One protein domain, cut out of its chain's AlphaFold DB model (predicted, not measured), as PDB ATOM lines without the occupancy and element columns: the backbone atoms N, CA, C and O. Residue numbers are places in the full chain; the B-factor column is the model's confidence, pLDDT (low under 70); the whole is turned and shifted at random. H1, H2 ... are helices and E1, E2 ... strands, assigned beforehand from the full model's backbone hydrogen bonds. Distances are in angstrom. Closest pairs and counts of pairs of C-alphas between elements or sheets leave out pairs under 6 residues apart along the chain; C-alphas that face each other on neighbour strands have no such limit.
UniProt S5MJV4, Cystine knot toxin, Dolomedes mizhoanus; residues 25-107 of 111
ATOM      1  N   TYR A  25     156.888 188.924 166.327       86.88
ATOM      2  CA  TYR A  25     155.884 188.123 165.640       86.88
ATOM      3  C   TYR A  25     155.410 186.950 166.492       86.88
ATOM      4  O   TYR A  25     156.046 186.545 167.461       86.88
ATOM      5  N   CYS A  26     154.261 186.394 166.114       88.38
ATOM      6  CA  CYS A  26     153.849 185.104 166.640       88.38
ATOM      7  C   CYS A  26     154.768 184.011 166.079       88.38
ATOM      8  O   CYS A  26     155.036 184.029 164.870       88.38
ATOM      9  N   PRO A  27     155.217 183.058 166.911       88.75
ATOM     10  CA  PRO A  27     155.977 181.911 166.438       88.75
ATOM     11  C   PRO A  27     155.124 181.040 165.511       88.75
ATOM     12  O   PRO A  27     153.901 181.192 165.427       88.75
ATOM     13  N   MET A  28     155.780 180.117 164.811       85.06
ATOM     14  CA  MET A  28     155.080 179.101 164.032       85.06
ATOM     15  C   MET A  28     154.105 178.329 164.942       85.06
ATOM     16  O   MET A  28     154.509 177.932 166.039       85.06
ATOM     17  N   PRO A  29     152.840 178.131 164.526       81.75
ATOM     18  CA  PRO A  29     151.909 177.280 165.257       81.75
ATOM     19  C   PRO A  29     152.512 175.889 165.457       81.75
ATOM     20  O   PRO A  29     153.148 175.367 164.542       81.75
ATOM     21  N   ILE A  30     152.310 175.300 166.637       76.75
ATOM     22  CA  ILE A  30     152.808 173.944 166.925       76.75
ATOM     23  C   ILE A  30     152.145 172.926 165.996       76.75
ATOM     24  O   ILE A  30     152.809 172.033 165.482       76.75
ATOM     25  N   ASP A  31     150.853 173.123 165.748       73.56
ATOM     26  CA  ASP A  31     150.066 172.318 164.830       73.56
ATOM     27  C   ASP A  31     149.824 173.116 163.536       73.56
ATOM     28  O   ASP A  31     149.259 174.216 163.541       73.56
ATOM     29  N   ASP A  32     150.245 172.564 162.404       67.69
ATOM     30  CA  ASP A  32     150.041 173.114 161.060       67.69
ATOM     31  C   ASP A  32     148.709 172.662 160.431       67.69
ATOM     32  O   ASP A  32     148.188 173.308 159.518       67.69
ATOM     33  N   GLY A  33     148.117 171.595 160.969       70.25
ATOM     34  CA  GLY A  33     146.875 171.000 160.492       70.25
ATOM     35  C   GLY A  33     145.581 171.659 160.976       70.25
ATOM     36  O   GLY A  33     145.530 172.684 161.671       70.25
ATOM     37  N   GLU A  34     144.474 171.028 160.593       74.12
ATOM     38  CA  GLU A  34     143.167 171.305 161.170       74.12
ATOM     39  C   GLU A  34     143.105 170.749 162.591       74.12
ATOM     40  O   GLU A  34     143.557 169.639 162.859       74.12
ATOM     41  N   CYS A  35     142.524 171.507 163.518       76.12
ATOM     42  CA  CYS A  35     142.408 171.016 164.882       76.12
ATOM     43  C   CYS A  35     141.557 169.732 164.906       76.12
ATOM     44  O   CYS A  35     140.398 169.792 164.492       76.12
ATOM     45  N   PRO A  36     142.046 168.600 165.434       75.94
ATOM     46  CA  PRO A  36     141.291 167.344 165.429       75.94
ATOM     47  C   PRO A  36     140.070 167.384 166.363       75.94
ATOM     48  O   PRO A  36     139.172 166.546 166.287       75.94
ATOM     49  N   LEU A  37     140.007 168.372 167.260       78.44
ATOM     50  CA  LEU A  37     138.943 168.502 168.248       78.44
ATOM     51  C   LEU A  37     137.685 169.156 167.659       78.44
ATOM     52  O   LEU A  37     137.751 170.087 166.855       78.44
ATOM     53  N   LYS A  38     136.512 168.717 168.139       73.31
ATOM     54  CA  LYS A  38     135.194 169.317 167.826       73.31
ATOM     55  C   LYS A  38     134.953 170.667 168.512       73.31
ATOM     56  O   LYS A  38     133.951 171.329 168.261       73.31
ATOM     57  N   SER A  39     135.849 171.070 169.398       77.94
ATOM     58  CA  SER A  39     135.817 172.345 170.107       77.94
ATOM     59  C   SER A  39     137.185 172.993 170.034       77.94
ATOM     60  O   SER A  39     138.191 172.285 170.061       77.94
ATOM     61  N   LYS A  40     137.206 174.318 169.973       82.50
ATOM     62  CA  LYS A  40     138.403 175.131 170.155       82.50
ATOM     63  C   LYS A  40     138.420 175.675 171.582       82.50
ATOM     64  O   LYS A  40     137.366 175.784 172.199       82.50
ATOM     65  N   THR A  41     139.594 175.998 172.099       86.44
ATOM     66  CA  THR A  41     139.754 176.649 173.398       86.44
ATOM     67  C   THR A  41     140.634 177.871 173.209       86.44
ATOM     68  O   THR A  41     141.800 177.730 172.857       86.44
ATOM     69  N   ASN A  42     140.079 179.060 173.430       88.88
ATOM     70  CA  ASN A  42     140.837 180.302 173.364       88.88
ATOM     71  C   ASN A  42     141.319 180.662 174.772       88.88
ATOM     72  O   ASN A  42     140.515 180.936 175.660       88.88
ATOM     73  N   GLU A  43     142.627 180.669 174.980       91.06
ATOM     74  CA  GLU A  43     143.244 181.203 176.197       91.06
ATOM     75  C   GLU A  43     143.233 182.734 176.207       91.06
ATOM     76  O   GLU A  43     143.211 183.344 177.271       91.06
ATOM     77  N   CYS A  44     143.227 183.349 175.023       90.25
ATOM     78  CA  CYS A  44     143.235 184.794 174.846       90.25
ATOM     79  C   CYS A  44     142.346 185.218 173.669       90.25
ATOM     80  O   CYS A  44     142.178 184.492 172.690       90.25
ATOM     81  N   CYS A  45     141.788 186.418 173.749       88.12
ATOM     82  CA  CYS A  45     141.027 187.049 172.670       88.12
ATOM     83  C   CYS A  45     141.608 188.406 172.269       88.12
ATOM     84  O   CYS A  45     141.305 188.929 171.202       88.12
ATOM     85  N   SER A  46     142.474 188.964 173.105       86.62
ATOM     86  CA  SER A  46     143.186 190.207 172.882       86.62
ATOM     87  C   SER A  46     144.626 190.082 173.372       86.62
ATOM     88  O   SER A  46     144.956 189.231 174.201       86.62
ATOM     89  N   GLN A  47     145.499 190.977 172.909       86.31
ATOM     90  CA  GLN A  47     146.878 191.039 173.409       86.31
ATOM     91  C   GLN A  47     146.940 191.358 174.913       86.31
ATOM     92  O   GLN A  47     147.918 191.022 175.571       86.31
ATOM     93  N   LYS A  48     145.885 191.977 175.465       85.00
ATOM     94  CA  LYS A  48     145.776 192.344 176.885       85.00
ATOM     95  C   LYS A  48     145.471 191.154 177.792       85.00
ATOM     96  O   LYS A  48     145.737 191.241 178.986       85.00
ATOM     97  N   ASP A  49     144.932 190.069 177.240       88.62
ATOM     98  CA  ASP A  49     144.641 188.855 178.010       88.62
ATOM     99  C   ASP A  49     145.924 188.075 178.333       88.62
ATOM    100  O   ASP A  49     145.956 187.256 179.251       88.62
ATOM    101  N   CYS A  50     147.002 188.345 177.593       89.38
ATOM    102  CA  CYS A  50     148.301 187.737 177.808       89.38
ATOM    103  C   CYS A  50     149.148 188.530 178.809       89.38
ATOM    104  O   CYS A  50     149.081 189.755 178.909       89.38
ATOM    105  N   ARG A  51     150.012 187.817 179.537       88.56
ATOM    106  CA  ARG A  51     151.004 188.431 180.428       88.56
ATOM    107  C   ARG A  51     151.960 189.328 179.634       88.56
ATOM    108  O   ARG A  51     152.294 189.022 178.492       88.56
ATOM    109  N   SER A  52     152.470 190.386 180.268       82.75
ATOM    110  CA  SER A  52     153.480 191.277 179.685       82.75
ATOM    111  C   SER A  52     154.609 190.499 178.998       82.75
ATOM    112  O   SER A  52     155.167 189.561 179.572       82.75
ATOM    113  N   GLY A  53     154.924 190.885 177.761       81.94
ATOM    114  CA  GLY A  53     155.934 190.228 176.928       81.94
ATOM    115  C   GLY A  53     155.439 189.009 176.142       81.94
ATOM    116  O   GLY A  53     156.231 188.426 175.415       81.94
ATOM    117  N   HIS A  54     154.164 188.623 176.256       89.50
ATOM    118  CA  HIS A  54     153.553 187.577 175.431       89.50
ATOM    119  C   HIS A  54     152.585 188.183 174.418       89.50
ATOM    120  O   HIS A  54     152.032 189.261 174.625       89.50
ATOM    121  N   LEU A  55     152.373 187.459 173.323       90.38
ATOM    122  CA  LEU A  55     151.420 187.802 172.282       90.38
ATOM    123  C   LEU A  55     150.278 186.794 172.239       90.38
ATOM    124  O   LEU A  55     150.509 185.589 172.318       90.38
ATOM    125  N   CYS A  56     149.062 187.278 172.015       90.56
ATOM    126  CA  CYS A  56     147.930 186.431 171.683       90.56
ATOM    127  C   CYS A  56     148.011 186.011 170.208       90.56
ATOM    128  O   CYS A  56     147.908 186.849 169.299       90.56
ATOM    129  N   CYS A  57     148.225 184.718 169.977       89.94
ATOM    130  CA  CYS A  57     148.498 184.128 168.672       89.94
ATOM    131  C   CYS A  57     147.410 183.133 168.269       89.94
ATOM    132  O   CYS A  57     146.847 182.431 169.106       89.94
ATOM    133  N   THR A  58     147.121 183.071 166.970       86.81
ATOM    134  CA  THR A  58     146.106 182.169 166.414       86.81
ATOM    135  C   THR A  58     146.701 180.786 166.172       86.81
ATOM    136  O   THR A  58     147.612 180.639 165.355       86.81
ATOM    137  N   GLU A  59     146.125 179.761 166.794       86.56
ATOM    138  CA  GLU A  59     146.470 178.358 166.566       86.56
ATOM    139  C   GLU A  59     145.252 177.552 166.071       86.56
ATOM    140  O   GLU A  59     144.110 178.024 166.117       86.56
ATOM    141  N   PRO A  60     145.448 176.333 165.530       81.38
ATOM    142  CA  PRO A  60     144.343 175.535 165.000       81.38
ATOM    143  C   PRO A  60     143.224 175.266 165.989       81.38
ATOM    144  O   PRO A  60     142.042 175.287 165.618       81.38
ATOM    145  N   CYS A  61     143.605 174.960 167.227       84.12
ATOM    146  CA  CYS A  61     142.689 174.570 168.286       84.12
ATOM    147  C   CYS A  61     142.236 175.742 169.157       84.12
ATOM    148  O   CYS A  61     141.531 175.505 170.132       84.12
ATOM    149  N   GLY A  62     142.550 176.979 168.776       87.75
ATOM    150  CA  GLY A  62     142.157 178.189 169.488       87.75
ATOM    151  C   GLY A  62     143.318 179.163 169.626       87.75
ATOM    152  O   GLY A  62     144.399 178.941 169.087       87.75
ATOM    153  N   ASN A  63     143.076 180.270 170.307       90.12
ATOM    154  CA  ASN A  63     144.069 181.320 170.502       90.12
ATOM    155  C   ASN A  63     144.889 181.078 171.773       90.12
ATOM    156  O   ASN A  63     144.320 180.732 172.805       90.12
ATOM    157  N   VAL A  64     146.203 181.291 171.713       91.69
ATOM    158  CA  VAL A  64     147.145 180.962 172.795       91.69
ATOM    159  C   VAL A  64     148.123 182.114 173.014       91.69
ATOM    160  O   VAL A  64     148.565 182.757 172.059       91.69
ATOM    161  N   CYS A  65     148.490 182.363 174.271       91.81
ATOM    162  CA  CYS A  65     149.538 183.324 174.604       91.81
ATOM    163  C   CYS A  65     150.922 182.715 174.355       91.81
ATOM    164  O   CYS A  65     151.327 181.761 175.019       91.81
ATOM    165  N   ARG A  66     151.686 183.282 173.421       91.44
ATOM    166  CA  ARG A  66     153.028 182.811 173.065       91.44
ATOM    167  C   ARG A  66     154.091 183.852 173.349       91.44
ATOM    168  O   ARG A  66     153.859 185.053 173.233       91.44
ATOM    169  N   VAL A  67     155.284 183.363 173.673       90.06
ATOM    170  CA  VAL A  67     156.490 184.190 173.657       90.06
ATOM    171  C   VAL A  67     156.737 184.618 172.207       90.06
ATOM    172  O   VAL A  67     156.620 183.787 171.299       90.06
ATOM    173  N   PRO A  68     157.020 185.901 171.969       88.19
ATOM    174  CA  PRO A  68     157.269 186.402 170.635       88.19
ATOM    175  C   PRO A  68     158.523 185.807 169.997       88.19
ATOM    176  O   PRO A  68     159.460 185.403 170.681       88.19
ATOM    177  N   SER A  69     158.527 185.775 168.668       86.94
ATOM    178  CA  SER A  69     159.642 185.315 167.847       86.94
ATOM    179  C   SER A  69     160.024 186.378 166.821       86.94
ATOM    180  O   SER A  69     159.173 187.142 166.357       86.94
ATOM    181  N   ASP A  70     161.296 186.383 166.432       83.88
ATOM    182  CA  ASP A  70     161.827 187.248 165.375       83.88
ATOM    183  C   ASP A  70     161.381 186.792 163.974       83.88
ATOM    184  O   ASP A  70     161.430 187.550 163.003       83.88
ATOM    185  N   GLU A  71     160.897 185.551 163.853       83.12
ATOM    186  CA  GLU A  71     160.400 184.995 162.601       83.12
ATOM    187  C   GLU A  71     158.894 185.230 162.426       83.12
ATOM    188  O   GLU A  71     158.063 184.808 163.231       83.12
ATOM    189  N   LYS A  72     158.507 185.821 161.291       82.00
ATOM    190  CA  LYS A  72     157.101 186.050 160.925       82.00
ATOM    191  C   LYS A  72     156.430 184.784 160.375       82.00
ATOM    192  O   LYS A  72     156.033 184.748 159.212       82.00
ATOM    193  N   ARG A  73     156.315 183.739 161.196       83.31
ATOM    194  CA  ARG A  73     155.673 182.464 160.808       83.31
ATOM    195  C   ARG A  73     154.266 182.271 161.377       83.31
ATOM    196  O   ARG A  73     153.489 181.515 160.802       83.31
ATOM    197  N   GLY A  74     153.914 182.961 162.459       83.75
ATOM    198  CA  GLY A  74     152.578 182.926 163.057       83.75
ATOM    199  C   GLY A  74     151.719 184.153 162.747       83.75
ATOM    200  O   GLY A  74     152.163 185.132 162.144       83.75
ATOM    201  N   GLN A  75     150.470 184.116 163.214       86.19
ATOM    202  CA  GLN A  75     149.516 185.221 163.095       86.19
ATOM    203  C   GLN A  75     149.008 185.655 164.470       86.19
ATOM    204  O   GLN A  75     148.640 184.817 165.295       86.19
ATOM    205  N   LYS A  76     148.974 186.971 164.700       86.00
ATOM    206  CA  LYS A  76     148.330 187.574 165.874       86.00
ATOM    207  C   LYS A  76     146.815 187.464 165.738       86.00
ATOM    208  O   LYS A  76     146.300 187.466 164.620       86.00
ATOM    209  N   VAL A  77     146.124 187.370 166.869       85.44
ATOM    210  CA  VAL A  77     144.664 187.511 166.896       85.44
ATOM    211  C   VAL A  77     144.298 188.936 166.490       85.44
ATOM    212  O   VAL A  77     144.932 189.893 166.939       85.44
ATOM    213  N   GLU A  78     143.320 189.051 165.599       78.50
ATOM    214  CA  GLU A  78     142.825 190.324 165.085       78.50
ATOM    215  C   GLU A  78     141.884 190.968 166.110       78.50
ATOM    216  O   GLU A  78     141.034 190.301 166.702       78.50
ATOM    217  N   GLU A  79     142.075 192.259 166.368       71.00
ATOM    218  CA  GLU A  79     141.249 192.989 167.328       71.00
ATOM    219  C   GLU A  79     139.897 193.342 166.694       71.00
ATOM    220  O   GLU A  79     139.844 193.847 165.577       71.00
ATOM    221  N   GLY A  80     138.801 193.092 167.417       64.69
ATOM    222  CA  GLY A  80     137.437 193.398 166.960       64.69
ATOM    223  C   GLY A  80     136.626 192.193 166.474       64.69
ATOM    224  O   GLY A  80     135.410 192.312 166.338       64.69
ATOM    225  N   VAL A  81     137.256 191.027 166.303       70.81
ATOM    226  CA  VAL A  81     136.559 189.768 165.995       70.81
ATOM    227  C   VAL A  81     135.819 189.266 167.239       70.81
ATOM    228  O   VAL A  81     136.349 189.326 168.355       70.81
ATOM    229  N   LYS A  82     134.606 188.722 167.073       73.12
ATOM    230  CA  LYS A  82     133.916 188.011 168.164       73.12
ATOM    231  C   LYS A  82     134.741 186.793 168.586       73.12
ATOM    232  O   LYS A  82     134.789 185.793 167.878       73.12
ATOM    233  N   CYS A  83     135.370 186.892 169.752       80.88
ATOM    234  CA  CYS A  83     136.135 185.829 170.389       80.88
ATOM    235  C   CYS A  83     135.641 185.649 171.824       80.88
ATOM    236  O   CYS A  83     135.528 186.632 172.562       80.88
ATOM    237  N   HIS A  84     135.365 184.410 172.230       85.19
ATOM    238  CA  HIS A  84     135.095 184.077 173.623       85.19
ATOM    239  C   HIS A  84     136.262 183.303 174.230       85.19
ATOM    240  O   HIS A  84     136.807 182.373 173.631       85.19
ATOM    241  N   LEU A  85     136.627 183.695 175.452       86.88
ATOM    242  CA  LEU A  85     137.599 182.975 176.264       86.88
ATOM    243  C   LEU A  85     137.045 181.604 176.665       86.88
ATOM    244  O   LEU A  85     135.860 181.447 176.969       86.88
ATOM    245  N   GLY A  86     137.930 180.618 176.724       86.19
ATOM    246  CA  GLY A  86     137.596 179.247 177.070       86.19
ATOM    247  C   GLY A  86     137.098 178.432 175.879       86.19
ATOM    248  O   GLY A  86     137.498 178.641 174.736       86.19
ATOM    249  N   LYS A  87     136.290 177.410 176.175       85.25
ATOM    250  CA  LYS A  87     135.920 176.361 175.219       85.25
ATOM    251  C   LYS A  87     134.748 176.791 174.338       85.25
ATOM    252  O   LYS A  87     133.618 176.891 174.806       85.25
ATOM    253  N   GLU A  88     134.997 176.904 173.043       81.00
ATOM    254  CA  GLU A  88     134.001 177.155 172.006       81.00
ATOM    255  C   GLU A  88     133.750 175.890 171.179       81.00
ATOM    256  O   GLU A  88     134.671 175.166 170.791       81.00
ATOM    257  N   ARG A  89     132.484 175.588 170.876       73.94
ATOM    258  CA  ARG A  89     132.175 174.496 169.942       73.94
ATOM    259  C   ARG A  89     132.484 174.953 168.524       73.94
ATOM    260  O   ARG A  89     132.085 176.040 168.126       73.94
ATOM    261  N   LYS A  90     133.136 174.091 167.742       71.31
ATOM    262  CA  LYS A  90     133.252 174.334 166.308       71.31
ATOM    263  C   LYS A  90     131.877 174.223 165.678       71.31
ATOM    264  O   LYS A  90     131.105 173.314 165.991       71.31
ATOM    265  N   HIS A  91     131.602 175.136 164.764       73.25
ATOM    266  CA  HIS A  91     130.417 175.038 163.944       73.25
ATOM    267  C   HIS A  91     130.573 173.923 162.907       73.25
ATOM    268  O   HIS A  91     131.683 173.557 162.520       73.25
ATOM    269  N   TRP A  92     129.451 173.381 162.434       71.31
ATOM    270  CA  TRP A  92     129.460 172.273 161.476       71.31
ATOM    271  C   TRP A  92     130.091 172.660 160.126       71.31
ATOM    272  O   TRP A  92     130.721 171.824 159.490       71.31
ATOM    273  N   TRP A  93     130.012 173.938 159.734       74.00
ATOM    274  CA  TRP A  93     130.664 174.470 158.532       74.00
ATOM    275  C   TRP A  93     132.176 174.659 158.679       74.00
ATOM    276  O   TRP A  93     132.860 174.868 157.685       74.00
ATOM    277  N   SER A  94     132.735 174.579 159.890       66.69
ATOM    278  CA  SER A  94     134.164 174.836 160.102       66.69
ATOM    279  C   SER A  94     135.079 173.844 159.377       66.69
ATOM    280  O   SER A  94     136.218 174.198 159.138       66.69
ATOM    281  N   GLY A  95     134.607 172.639 159.036       67.19
ATOM    282  CA  GLY A  95     135.379 171.666 158.246       67.19
ATOM    283  C   GLY A  95     135.193 171.789 156.729       67.19
ATOM    284  O   GLY A  95     135.759 171.003 155.980       67.19
ATOM    285  N   LEU A  96     134.357 172.728 156.268       67.44
ATOM    286  CA  LEU A  96     134.083 172.960 154.844       67.44
ATOM    287  C   LEU A  96     134.885 174.134 154.269       67.44
ATOM    288  O   LEU A  96     134.961 174.276 153.053       67.44
ATOM    289  N   PHE A  97     135.461 174.974 155.129       65.88
ATOM    290  CA  PHE A  97     136.065 176.250 154.755       65.88
ATOM    291  C   PHE A  97     137.492 176.364 155.291       65.88
ATOM    292  O   PHE A  97     137.816 175.835 156.352       65.88
ATOM    293  N   GLY A  98     138.355 177.091 154.582       64.81
ATOM    294  CA  GLY A  98     139.728 177.326 155.029       64.81
ATOM    295  C   GLY A  98     139.792 178.182 156.301       64.81
ATOM    296  O   GLY A  98     138.894 178.971 156.588       64.81
ATOM    297  N   ARG A  99     140.892 178.113 157.072       65.38
ATOM    298  CA  ARG A  99     141.043 178.883 158.335       65.38
ATOM    299  C   ARG A  99     140.833 180.398 158.167       65.38
ATOM    300  O   ARG A  99     140.385 181.058 159.105       65.38
ATOM    301  N   SER A 100     141.202 180.970 157.024       65.06
ATOM    302  CA  SER A 100     140.962 182.385 156.704       65.06
ATOM    303  C   SER A 100     139.479 182.691 156.464       65.06
ATOM    304  O   SER A 100     139.007 183.752 156.856       65.06
ATOM    305  N   GLU A 101     138.737 181.766 155.861       67.00
ATOM    306  CA  GLU A 101     137.302 181.900 155.589       67.00
ATOM    307  C   GLU A 101     136.463 181.684 156.848       67.00
ATOM    308  O   GLU A 101     135.550 182.461 157.111       67.00
ATOM    309  N   ILE A 102     136.822 180.698 157.681       67.56
ATOM    310  CA  ILE A 102     136.165 180.467 158.977       67.56
ATOM    311  C   ILE A 102     136.237 181.726 159.845       67.56
ATOM    312  O   ILE A 102     135.259 182.045 160.514       67.56
ATOM    313  N   ARG A 103     137.372 182.442 159.832       63.75
ATOM    314  CA  ARG A 103     137.523 183.713 160.559       63.75
ATOM    315  C   ARG A 103     136.492 184.740 160.102       63.75
ATOM    316  O   ARG A 103     135.684 185.163 160.918       63.75
ATOM    317  N   LYS A 104     136.412 184.988 158.790       63.19
ATOM    318  CA  LYS A 104     135.415 185.900 158.205       63.19
ATOM    319  C   LYS A 104     133.981 185.520 158.590       63.19
ATOM    320  O   LYS A 104     133.180 186.362 158.979       63.19
ATOM    321  N   MET A 105     133.662 184.228 158.524       58.62
ATOM    322  CA  MET A 105     132.324 183.706 158.818       58.62
ATOM    323  C   MET A 105     131.957 183.700 160.308       58.62
ATOM    324  O   MET A 105     130.773 183.703 160.632       58.62
ATOM    325  N   SER A 106     132.936 183.674 161.218       60.00
ATOM    326  CA  SER A 106     132.691 183.665 162.668       60.00
ATOM    327  C   SER A 106     132.191 185.014 163.205       60.00
ATOM    328  O   SER A 106     131.790 185.093 164.367       60.00
ATOM    329  N   GLY A 107     132.159 186.055 162.367       54.38
ATOM    330  CA  GLY A 107     131.566 187.347 162.698       54.38
ATOM    331  C   GLY A 107     132.418 188.550 162.319       54.38
ATOM    332  O   GLY A 107     132.480 189.476 163.121       54.38
TER     333      GLY A 107
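What this domain is: This is residues 25 to 107 of the 111 residues of the protein "Cystine knot toxin" of Dolomedes mizhoanus (UniProt S5MJV4). With little regular structure, long loops surround a small core hairpin, E2 and E3; the E1 and E4 strand pair stands next to it, and short helices H1 and H2 sit at one end. The 83 printed residues, 29 in named elements, run E1 E2 E3 E4 H1 H2, mixed class, both sheets antiparallel. The whole is compact, radius of gyration of the C-alphas 12.3 A, spanning 35 by 22 by 20 A.

How they stand to each other: E2, residues 55 to 59, and E3, 62 to 66, form a hairpin; N 57 and O 64 are 2.9 A apart. E1, 39 to 42, is antiparallel to E4, 86 to 89, at 151 degrees; N 40 and O 88 are 2.8 A apart. The closest C-alphas of E1 and E3, Asn 42 and Asn 63, are 4.4 A apart. H1, 92 to 95, and H2, 99 to 105, are close but not clearly touching: C-alphas 94 and 102, 6.1 A. H2 has every O i to N i+4 pair within hydrogen-bond range; H1 is too short for one.

Where its parts are: E2 spans 12.1 A, E3 12.3 A. E1 begins at (135.817, 172.345, 170.107); H2 ends at (132.324, 183.706, 158.818).

The domain as a whole: The printed part has no cut. Links E1 to E2 and E3 to E4 are long. Residues 32, 80 and 94 to 107 are under pLDDT 70.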